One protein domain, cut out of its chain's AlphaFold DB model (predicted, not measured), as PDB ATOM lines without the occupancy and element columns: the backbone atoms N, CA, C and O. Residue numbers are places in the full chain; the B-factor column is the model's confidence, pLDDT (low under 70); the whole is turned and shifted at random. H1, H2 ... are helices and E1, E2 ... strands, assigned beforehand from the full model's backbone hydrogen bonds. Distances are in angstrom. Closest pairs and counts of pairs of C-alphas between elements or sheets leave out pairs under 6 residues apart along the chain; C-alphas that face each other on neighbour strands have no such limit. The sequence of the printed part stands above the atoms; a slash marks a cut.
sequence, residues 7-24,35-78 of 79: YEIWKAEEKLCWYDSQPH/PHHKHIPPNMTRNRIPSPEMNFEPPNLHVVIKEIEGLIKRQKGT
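What this domain is: This is residues 7 to 24 and 35 to 78 of the 79 residues of an uncharacterized protein of Candidatus Aminicenantes bacterium (UniProt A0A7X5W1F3). A small twisted sheet of four antiparallel strands has one helix, H1, over one face, lying along the edge strand E1; the far end of the helix, with residues 72 to 78, sticks out beyond the sheet. The strands sit side by side in chain order, E1 - E2 - E3 - E4, two longer ones and then two short ones. The printed part has 62 residues, with four named strands followed by one named helix, a mixed class of helices and strands. It is only just compact, close to loose, with a radius of gyration of the C-alphas of 12.2 A and spans of 36 by 27 by 18 A.

Where its parts are: Find C-alpha 7 at (-17.465, 8.168, -44.058), where E1 begins; it takes in residues 7 to 11 and is 13.5 A long. E2, residues 14 to 20, is the longest strand at 18.0 A. Look next at the short strands: E3, residues 37 to 39, is 6.9 A long, and E4, residues 48 to 50, is 7.0 A long. H1, residues 61 to 76, begins at C-alpha 61 at (-19.276, 7.066, -36.082) and runs 23.0 A to C-alpha 76 at (-3.049, -9.266, -37.135).

How they stand to each other: Start with the sheet, whose edge strands are E1 and E4. E1 and E2 form an antiparallel hairpin at 170 degrees; look for N 9 and O 17, 2.9 A apart, and N 16 and O 9, 2.8 A apart, within hydrogen-bond range. E2 and E3 are antiparallel at 162 degrees, with N 39 and O 18 within hydrogen-bond range at 2.8 A. E3 and E4 form a second antiparallel hairpin at 148 degrees, with N 38 and O 49 within hydrogen-bond range at 2.9 A. E1 is apart from E3 and from E4. From edge to edge the strands' lines turn by 59 degrees. Now turn to H1, which is on the sheet at a height over the sheet of 10.8 A. It lies over E1 and runs along the strands, at 17 degrees to E1 on the local plane. The closest C-alphas of E1 and H1 are those of Tyr 7 and Val 64, 7.6 A apart. In H1 every O i to N i+4 pair is within hydrogen-bond range.

The domain as a whole: The two C-alphas farthest apart are those of Glu 57 and Thr 78, at 37.0 A. Residues 25 to 34 are cut out, and C-alphas 24 and 35 are 7.2 A apart across the cut, in the link from E2 to E3. Of the links that are printed whole, E1 to E2 is tight, E3 to E4 and E4 to H1 are short, and none is long. Residues 72 to 78, of which 72 to 76 belong to H1, stand free. The mean pLDDT of the printed part is 94.6, and residues 77 to 78 are under 70.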
ATOM      1  N   TYR A   7     -18.754   8.551 -44.624       98.06
ATOM      2  CA  TYR A   7     -17.465   8.168 -44.058       98.06
ATOM      3  C   TYR A   7     -16.672   7.369 -45.068       98.06
ATOM      4  O   TYR A   7     -17.214   6.479 -45.710       98.06
ATOM      5  N   GLU A   8     -15.370   7.603 -45.131       98.12
ATOM      6  CA  GLU A   8     -14.462   6.792 -45.931       98.12
ATOM      7  C   GLU A   8     -13.467   6.086 -45.015       98.12
ATOM      8  O   GLU A   8     -12.902   6.698 -44.107       98.12
ATOM      9  N   ILE A   9     -13.233   4.799 -45.261       97.94
ATOM     10  CA  ILE A   9     -12.212   4.024 -44.561       97.94
ATOM     11  C   ILE A   9     -11.038   3.828 -45.514       97.94
ATOM     12  O   ILE A   9     -11.174   3.207 -46.569       97.94
ATOM     13  N   TRP A  10      -9.878   4.327 -45.103       97.62
ATOM     14  CA  TRP A  10      -8.632   4.259 -45.857       97.62
ATOM     15  C   TRP A  10      -7.565   3.480 -45.092       97.62
ATOM     16  O   TRP A  10      -7.497   3.528 -43.862       97.62
ATOM     17  N   LYS A  11      -6.690   2.801 -45.831       95.75
ATOM     18  CA  LYS A  11      -5.440   2.228 -45.342       95.75
ATOM     19  C   LYS A  11      -4.301   2.771 -46.193       95.75
ATOM     20  O   LYS A  11      -4.122   2.349 -47.330       95.75
ATOM     21  N   ALA A  12      -3.526   3.697 -45.626       95.12
ATOM     22  CA  ALA A  12      -2.588   4.509 -46.399       95.12
ATOM     23  C   ALA A  12      -3.306   5.139 -47.612       95.12
ATOM     24  O   ALA A  12      -4.260   5.886 -47.419       95.12
ATOM     25  N   GLU A  13      -2.892   4.808 -48.833       96.81
ATOM     26  CA  GLU A  13      -3.460   5.337 -50.082       96.81
ATOM     27  C   GLU A  13      -4.603   4.472 -50.650       96.81
ATOM     28  O   GLU A  13      -5.211   4.820 -51.661       96.81
ATOM     29  N   GLU A  14      -4.928   3.347 -50.008       95.56
ATOM     30  CA  GLU A  14      -5.981   2.433 -50.448       95.56
ATOM     31  C   GLU A  14      -7.309   2.746 -49.744       95.56
ATOM     32  O   GLU A  14      -7.437   2.593 -48.526       95.56
ATOM     33  N   LYS A  15      -8.336   3.144 -50.505       96.31
ATOM     34  CA  LYS A  15      -9.707   3.249 -49.986       96.31
ATOM     35  C   LYS A  15     -10.316   1.850 -49.876       96.31
ATOM     36  O   LYS A  15     -10.545   1.194 -50.886       96.31
ATOM     37  N   LEU A  16     -10.612   1.415 -48.653       97.38
ATOM     38  CA  LEU A  16     -11.145   0.080 -48.368       97.38
ATOM     39  C   LEU A  16     -12.662   0.004 -48.557       97.38
ATOM     40  O   LEU A  16     -13.170  -0.994 -49.056       97.38
ATOM     41  N   CYS A  17     -13.392   1.031 -48.122       97.94
ATOM     42  CA  CYS A  17     -14.839   1.178 -48.311       97.94
ATOM     43  C   CYS A  17     -15.275   2.617 -48.005       97.94
ATOM     44  O   CYS A  17     -14.497   3.407 -47.462       97.94
ATOM     45  N   TRP A  18     -16.517   2.960 -48.334       98.25
ATOM     46  CA  TRP A  18     -17.162   4.158 -47.799       98.25
ATOM     47  C   TRP A  18     -18.642   3.919 -47.521       98.25
ATOM     48  O   TRP A  18     -19.230   2.966 -48.028       98.25
ATOM     49  N   TYR A  19     -19.213   4.792 -46.707       98.00
ATOM     50  CA  TYR A  19     -20.630   4.873 -46.405       98.00
ATOM     51  C   TYR A  19     -21.137   6.242 -46.820       98.00
ATOM     52  O   TYR A  19     -20.478   7.243 -46.530       98.00
ATOM     53  N   ASP A  20     -22.300   6.298 -47.450       96.56
ATOM     54  CA  ASP A  20     -23.004   7.551 -47.703       96.56
ATOM     55  C   ASP A  20     -24.520   7.342 -47.669       96.56
ATOM     56  O   ASP A  20     -25.012   6.224 -47.486       96.56
ATOM     57  N   SER A  21     -25.249   8.451 -47.768       95.69
ATOM     58  CA  SER A  21     -26.704   8.512 -47.731       95.69
ATOM     59  C   SER A  21     -27.315   8.855 -49.093       95.69
ATOM     60  O   SER A  21     -28.407   9.425 -49.126       95.69
ATOM     61  N   GLN A  22     -26.631   8.583 -50.215       95.19
ATOM     62  CA  GLN A  22     -27.188   8.851 -51.540       95.19
ATOM     63  C   GLN A  22     -28.378   7.924 -51.826       95.19
ATOM     64  O   GLN A  22     -28.208   6.708 -51.898       95.19
ATOM     65  N   PRO A  23     -29.592   8.461 -52.060       94.12
ATOM     66  CA  PRO A  23     -30.745   7.627 -52.365       94.12
ATOM     67  C   PRO A  23     -30.562   6.826 -53.661       94.12
ATOM     68  O   PRO A  23     -30.246   7.375 -54.721       94.12
ATOM     69  N   HIS A  24     -30.862   5.530 -53.594       93.88
ATOM     70  CA  HIS A  24     -30.953   4.633 -54.747       93.88
ATOM     71  C   HIS A  24     -32.323   3.937 -54.776       93.88
ATOM     72  O   HIS A  24     -32.399   2.731 -54.571       93.88
ATOM     73  N   PRO A  35     -31.631   5.818 -46.431       93.62
ATOM     74  CA  PRO A  35     -30.855   5.942 -47.672       93.62
ATOM     75  C   PRO A  35     -29.394   5.470 -47.539       93.62
ATOM     76  O   PRO A  35     -28.640   5.521 -48.511       93.62
ATOM     77  N   HIS A  36     -28.975   5.052 -46.344       96.75
ATOM     78  CA  HIS A  36     -27.592   4.691 -46.072       96.75
ATOM     79  C   HIS A  36     -27.221   3.367 -46.720       96.75
ATOM     80  O   HIS A  36     -27.961   2.384 -46.691       96.75
ATOM     81  N   HIS A  37     -26.024   3.315 -47.270       97.56
ATOM     82  CA  HIS A  37     -25.462   2.093 -47.811       97.56
ATOM     83  C   HIS A  37     -23.941   2.167 -47.768       97.56
ATOM     84  O   HIS A  37     -23.345   3.205 -47.473       97.56
ATOM     85  N   LYS A  38     -23.309   1.028 -48.030       98.25
ATOM     86  CA  LYS A  38     -21.860   0.896 -48.022       98.25
ATOM     87  C   LYS A  38     -21.349   0.475 -49.381       98.25
ATOM     88  O   LYS A  38     -21.841  -0.488 -49.958       98.25
ATOM     89  N   HIS A  39     -20.292   1.124 -49.832       98.19
ATOM     90  CA  HIS A  39     -19.560   0.779 -51.038       98.19
ATOM     91  C   HIS A  39     -18.340  -0.074 -50.713       98.19
ATOM     92  O   HIS A  39     -17.511   0.310 -49.885       98.19
ATOM     93  N   ILE A  40     -18.208  -1.221 -51.380       97.75
ATOM     94  CA  ILE A  40     -17.167  -2.219 -51.095       97.75
ATOM     95  C   ILE A  40     -16.479  -2.732 -52.374       97.75
ATOM     96  O   ILE A  40     -17.073  -2.705 -53.448       97.75
ATOM     97  N   PRO A  41     -15.215  -3.186 -52.312       96.31
ATOM     98  CA  PRO A  41     -14.562  -3.861 -53.431       96.31
ATOM     99  C   PRO A  41     -15.235  -5.203 -53.787       96.31
ATOM    100  O   PRO A  41     -15.841  -5.832 -52.918       96.31
ATOM    101  N   PRO A  42     -15.088  -5.698 -55.033       95.25
ATOM    102  CA  PRO A  42     -14.512  -5.012 -56.193       95.25
ATOM    103  C   PRO A  42     -15.484  -3.978 -56.791       95.25
ATOM    104  O   PRO A  42     -16.691  -4.089 -56.618       95.25
ATOM    105  N   ASN A  43     -14.953  -2.996 -57.532       94.31
ATOM    106  CA  ASN A  43     -15.718  -1.941 -58.221       94.31
ATOM    107  C   ASN A  43     -16.680  -1.154 -57.308       94.31
ATOM    108  O   ASN A  43     -17.896  -1.139 -57.501       94.31
ATOM    109  N   MET A  44     -16.109  -0.463 -56.324       94.62
ATOM    110  CA  MET A  44     -16.852   0.212 -55.257       94.62
ATOM    111  C   MET A  44     -17.909   1.208 -55.754       94.62
ATOM    112  O   MET A  44     -18.910   1.407 -55.084       94.62
ATOM    113  N   THR A  45     -17.776   1.792 -56.949       93.25
ATOM    114  CA  THR A  45     -18.801   2.706 -57.496       93.25
ATOM    115  C   THR A  45     -20.124   2.009 -57.831       93.25
ATOM    116  O   THR A  45     -21.166   2.668 -57.877       93.25
ATOM    117  N   ARG A  46     -20.097   0.686 -58.045       93.94
ATOM    118  CA  ARG A  46     -21.254  -0.147 -58.421       93.94
ATOM    119  C   ARG A  46     -21.550  -1.281 -57.445       93.94
ATOM    120  O   ARG A  46     -22.550  -1.967 -57.616       93.94
ATOM    121  N   ASN A  47     -20.685  -1.505 -56.465       96.44
ATOM    122  CA  ASN A  47     -20.841  -2.579 -55.499       96.44
ATOM    123  C   ASN A  47     -21.228  -1.994 -54.144       96.44
ATOM    124  O   ASN A  47     -20.390  -1.469 -53.408       96.44
ATOM    125  N   ARG A  48     -22.534  -2.046 -53.883       96.88
ATOM    126  CA  ARG A  48     -23.197  -1.452 -52.727       96.88
ATOM    127  C   ARG A  48     -23.895  -2.541 -51.939       96.88
ATOM    128  O   ARG A  48     -24.479  -3.451 -52.525       96.88
ATOM    129  N   ILE A  49     -23.855  -2.422 -50.622       97.56
ATOM    130  CA  ILE A  49     -24.592  -3.293 -49.711       97.56
ATOM    131  C   ILE A  49     -25.375  -2.456 -48.697       97.56
ATOM    132  O   ILE A  49     -24.964  -1.327 -48.400       97.56
ATOM    133  N   PRO A  50     -26.471  -2.999 -48.141       97.62
ATOM    134  CA  PRO A  50     -27.184  -2.355 -47.050       97.62
ATOM    135  C   PRO A  50     -26.285  -2.054 -45.857       97.62
ATOM    136  O   PRO A  50     -25.341  -2.791 -45.566       97.62
ATOM    137  N   SER A  51     -26.623  -0.986 -45.146       96.69
ATOM    138  CA  SER A  51     -25.995  -0.580 -43.894       96.69
ATOM    139  C   SER A  51     -27.067  -0.276 -42.834       96.69
ATOM    140  O   SER A  51     -27.230   0.889 -42.464       96.69
ATOM    141  N   PRO A  52     -27.835  -1.281 -42.370       95.38
ATOM    142  CA  PRO A  52     -28.972  -1.080 -41.459       95.38
ATOM    143  C   PRO A  52     -28.593  -0.469 -40.099       95.38
ATOM    144  O   PRO A  52     -29.439   0.053 -39.381       95.38
ATOM    145  N   GLU A  53     -27.312  -0.490 -39.752       94.38
ATOM    146  CA  GLU A  53     -26.732   0.088 -38.545       94.38
ATOM    147  C   GLU A  53     -26.527   1.605 -38.658       94.38
ATOM    148  O   GLU A  53     -26.213   2.246 -37.656       94.38
ATOM    149  N   MET A  54     -26.679   2.185 -39.858       95.31
ATOM    150  CA  MET A  54     -26.530   3.618 -40.098       95.31
ATOM    151  C   MET A  54     -27.873   4.328 -40.238       95.31
ATOM    152  O   MET A  54     -28.747   3.914 -40.997       95.31
ATOM    153  N   ASN A  55     -28.024   5.442 -39.525       93.06
ATOM    154  CA  ASN A  55     -29.238   6.250 -39.517       93.06
ATOM    155  C   ASN A  55     -28.898   7.739 -39.251       93.06
ATOM    156  O   ASN A  55     -27.760   8.089 -38.945       93.06
ATOM    157  N   PHE A  56     -29.862   8.640 -39.440       94.00
ATOM    158  CA  PHE A  56     -29.732  10.063 -39.111       94.00
ATOM    159  C   PHE A  56     -30.089  10.395 -37.650       94.00
ATOM    160  O   PHE A  56     -29.750  11.482 -37.188       94.00
ATOM    161  N   GLU A  57     -30.770   9.499 -36.928       91.50
ATOM    162  CA  GLU A  57     -31.172   9.691 -35.531       91.50
ATOM    163  C   GLU A  57     -29.993   9.508 -34.549       91.50
ATOM    164  O   GLU A  57     -29.666  10.456 -33.828       91.50
ATOM    165  N   PRO A  58     -29.308   8.348 -34.499       91.50
ATOM    166  CA  PRO A  58     -28.060   8.196 -33.760       91.50
ATOM    167  C   PRO A  58     -26.828   8.625 -34.587       91.50
ATOM    168  O   PRO A  58     -26.830   8.525 -35.813       91.50
ATOM    169  N   PRO A  59     -25.714   9.022 -33.941       91.31
ATOM    170  CA  PRO A  59     -24.443   9.232 -34.634       91.31
ATOM    171  C   PRO A  59     -23.863   7.923 -35.186       91.31
ATOM    172  O   PRO A  59     -23.639   6.984 -34.427       91.31
ATOM    173  N   ASN A  60     -23.486   7.884 -36.464       95.62
ATOM    174  CA  ASN A  60     -22.987   6.669 -37.132       95.62
ATOM    175  C   ASN A  60     -21.502   6.333 -36.873       95.62
ATOM    176  O   ASN A  60     -21.042   5.243 -37.216       95.62
ATOM    177  N   LEU A  61     -20.732   7.226 -36.237       96.06
ATOM    178  CA  LEU A  61     -19.276   7.066 -36.082       96.06
ATOM    179  C   LEU A  61     -18.872   5.782 -35.332       96.06
ATOM    180  O   LEU A  61     -17.849   5.173 -35.642       96.06
ATOM    181  N   HIS A  62     -19.681   5.338 -34.368       97.00
ATOM    182  CA  HIS A  62     -19.412   4.119 -33.603       97.00
ATOM    183  C   HIS A  62     -19.412   2.853 -34.484       97.00
ATOM    184  O   HIS A  62     -18.610   1.946 -34.253       97.00
ATOM    185  N   VAL A  63     -20.255   2.812 -35.524       96.62
ATOM    186  CA  VAL A  63     -20.307   1.720 -36.510       96.62
ATOM    187  C   VAL A  63     -18.991   1.649 -37.284       96.62
ATOM    188  O   VAL A  63     -18.386   0.582 -37.395       96.62
ATOM    189  N   VAL A  64     -18.504   2.806 -37.742       97.88
ATOM    190  CA  VAL A  64     -17.255   2.937 -38.509       97.88
ATOM    191  C   VAL A  64     -16.046   2.512 -37.671       97.88
ATOM    192  O   VAL A  64     -15.210   1.741 -38.141       97.88
ATOM    193  N   ILE A  65     -15.971   2.949 -36.409       98.12
ATOM    194  CA  ILE A  65     -14.887   2.566 -35.489       98.12
ATOM    195  C   ILE A  65     -14.858   1.048 -35.293       98.12
ATOM    196  O   ILE A  65     -13.808   0.427 -35.471       98.12
ATOM    197  N   LYS A  66     -16.008   0.433 -34.988       97.81
ATOM    198  CA  LYS A  66     -16.113  -1.019 -34.780       97.81
ATOM    199  C   LYS A  66     -15.665  -1.808 -36.010       97.81
ATOM    200  O   LYS A  66     -15.039  -2.864 -35.884       97.81
ATOM    201  N   GLU A  67     -15.961  -1.310 -37.207       97.31
ATOM    202  CA  GLU A  67     -15.476  -1.927 -38.434       97.31
ATOM    203  C   GLU A  67     -13.949  -1.851 -38.561       97.31
ATOM    204  O   GLU A  67     -13.312  -2.872 -38.842       97.31
ATOM    205  N   ILE A  68     -13.361  -0.670 -38.341       97.81
ATOM    206  CA  ILE A  68     -11.908  -0.468 -38.402       97.81
ATOM    207  C   ILE A  68     -11.203  -1.389 -37.401       97.81
ATOM    208  O   ILE A  68     -10.239  -2.068 -37.758       97.81
ATOM    209  N   GLU A  69     -11.713  -1.495 -36.175       97.94
ATOM    210  CA  GLU A  69     -11.198  -2.438 -35.177       97.94
ATOM    211  C   GLU A  69     -11.237  -3.888 -35.678       97.94
ATOM    212  O   GLU A  69     -10.281  -4.647 -35.489       97.94
ATOM    213  N   GLY A  70     -12.323  -4.284 -36.349       96.75
ATOM    214  CA  GLY A  70     -12.452  -5.596 -36.980       96.75
ATOM    215  C   GLY A  70     -11.429  -5.827 -38.096       96.75
ATOM    216  O   GLY A  70     -10.839  -6.906 -38.172       96.75
ATOM    217  N   LEU A  71     -11.179  -4.819 -38.937       95.31
ATOM    218  CA  LEU A  71     -10.166  -4.865 -39.997       95.31
ATOM    219  C   LEU A  71      -8.754  -5.021 -39.415       95.31
ATOM    220  O   LEU A  71      -7.999  -5.885 -39.865       95.31
ATOM    221  N   ILE A  72      -8.424  -4.262 -38.367       95.81
ATOM    222  CA  ILE A  72      -7.136  -4.353 -37.665       95.81
ATOM    223  C   ILE A  72      -6.942  -5.751 -37.065       95.81
ATOM    224  O   ILE A  72      -5.866  -6.336 -37.198       95.81
ATOM    225  N   LYS A  73      -7.975  -6.317 -36.422       95.94
ATOM    226  CA  LYS A  73      -7.921  -7.677 -35.857       95.94
ATOM    227  C   LYS A  73      -7.671  -8.730 -36.937       95.94
ATOM    228  O   LYS A  73      -6.801  -9.576 -36.751       95.94
ATOM    229  N   ARG A  74      -8.379  -8.653 -38.072       91.94
ATOM    230  CA  ARG A  74      -8.186  -9.574 -39.207       91.94
ATOM    231  C   ARG A  74      -6.767  -9.505 -39.770       91.94
ATOM    232  O   ARG A  74      -6.182 -10.548 -40.019       91.94
ATOM    233  N   GLN A  75      -6.194  -8.307 -39.891       86.56
ATOM    234  CA  GLN A  75      -4.825  -8.134 -40.381       86.56
ATOM    235  C   GLN A  75      -3.770  -8.754 -39.447       86.56
ATOM    236  O   GLN A  75      -2.772  -9.289 -39.923       86.56
ATOM    237  N   LYS A  76      -3.977  -8.689 -38.125       81.75
ATOM    238  CA  LYS A  76      -3.049  -9.266 -37.135       81.75
ATOM    239  C   LYS A  76      -3.113 -10.796 -37.055       81.75
ATOM    240  O   LYS A  76      -2.134 -11.400 -36.646       81.75
ATOM    241  N   GLY A  77      -4.243 -11.408 -37.419       68.44
ATOM    242  CA  GLY A  77      -4.427 -12.867 -37.408       68.44
ATOM    243  C   GLY A  77      -3.888 -13.600 -38.644       68.44
ATOM    244  O   GLY A  77      -3.920 -14.822 -38.677       68.44
ATOM    245  N   THR A  78      -3.417 -12.868 -39.655       57.81
ATOM    246  CA  THR A  78      -2.765 -13.399 -40.868       57.81
ATOM    247  C   THR A  78      -1.230 -13.423 -40.779       57.81
ATOM    248  O   THR A  78      -0.565 -13.433 -41.813       57.81
TER     249      THR A  78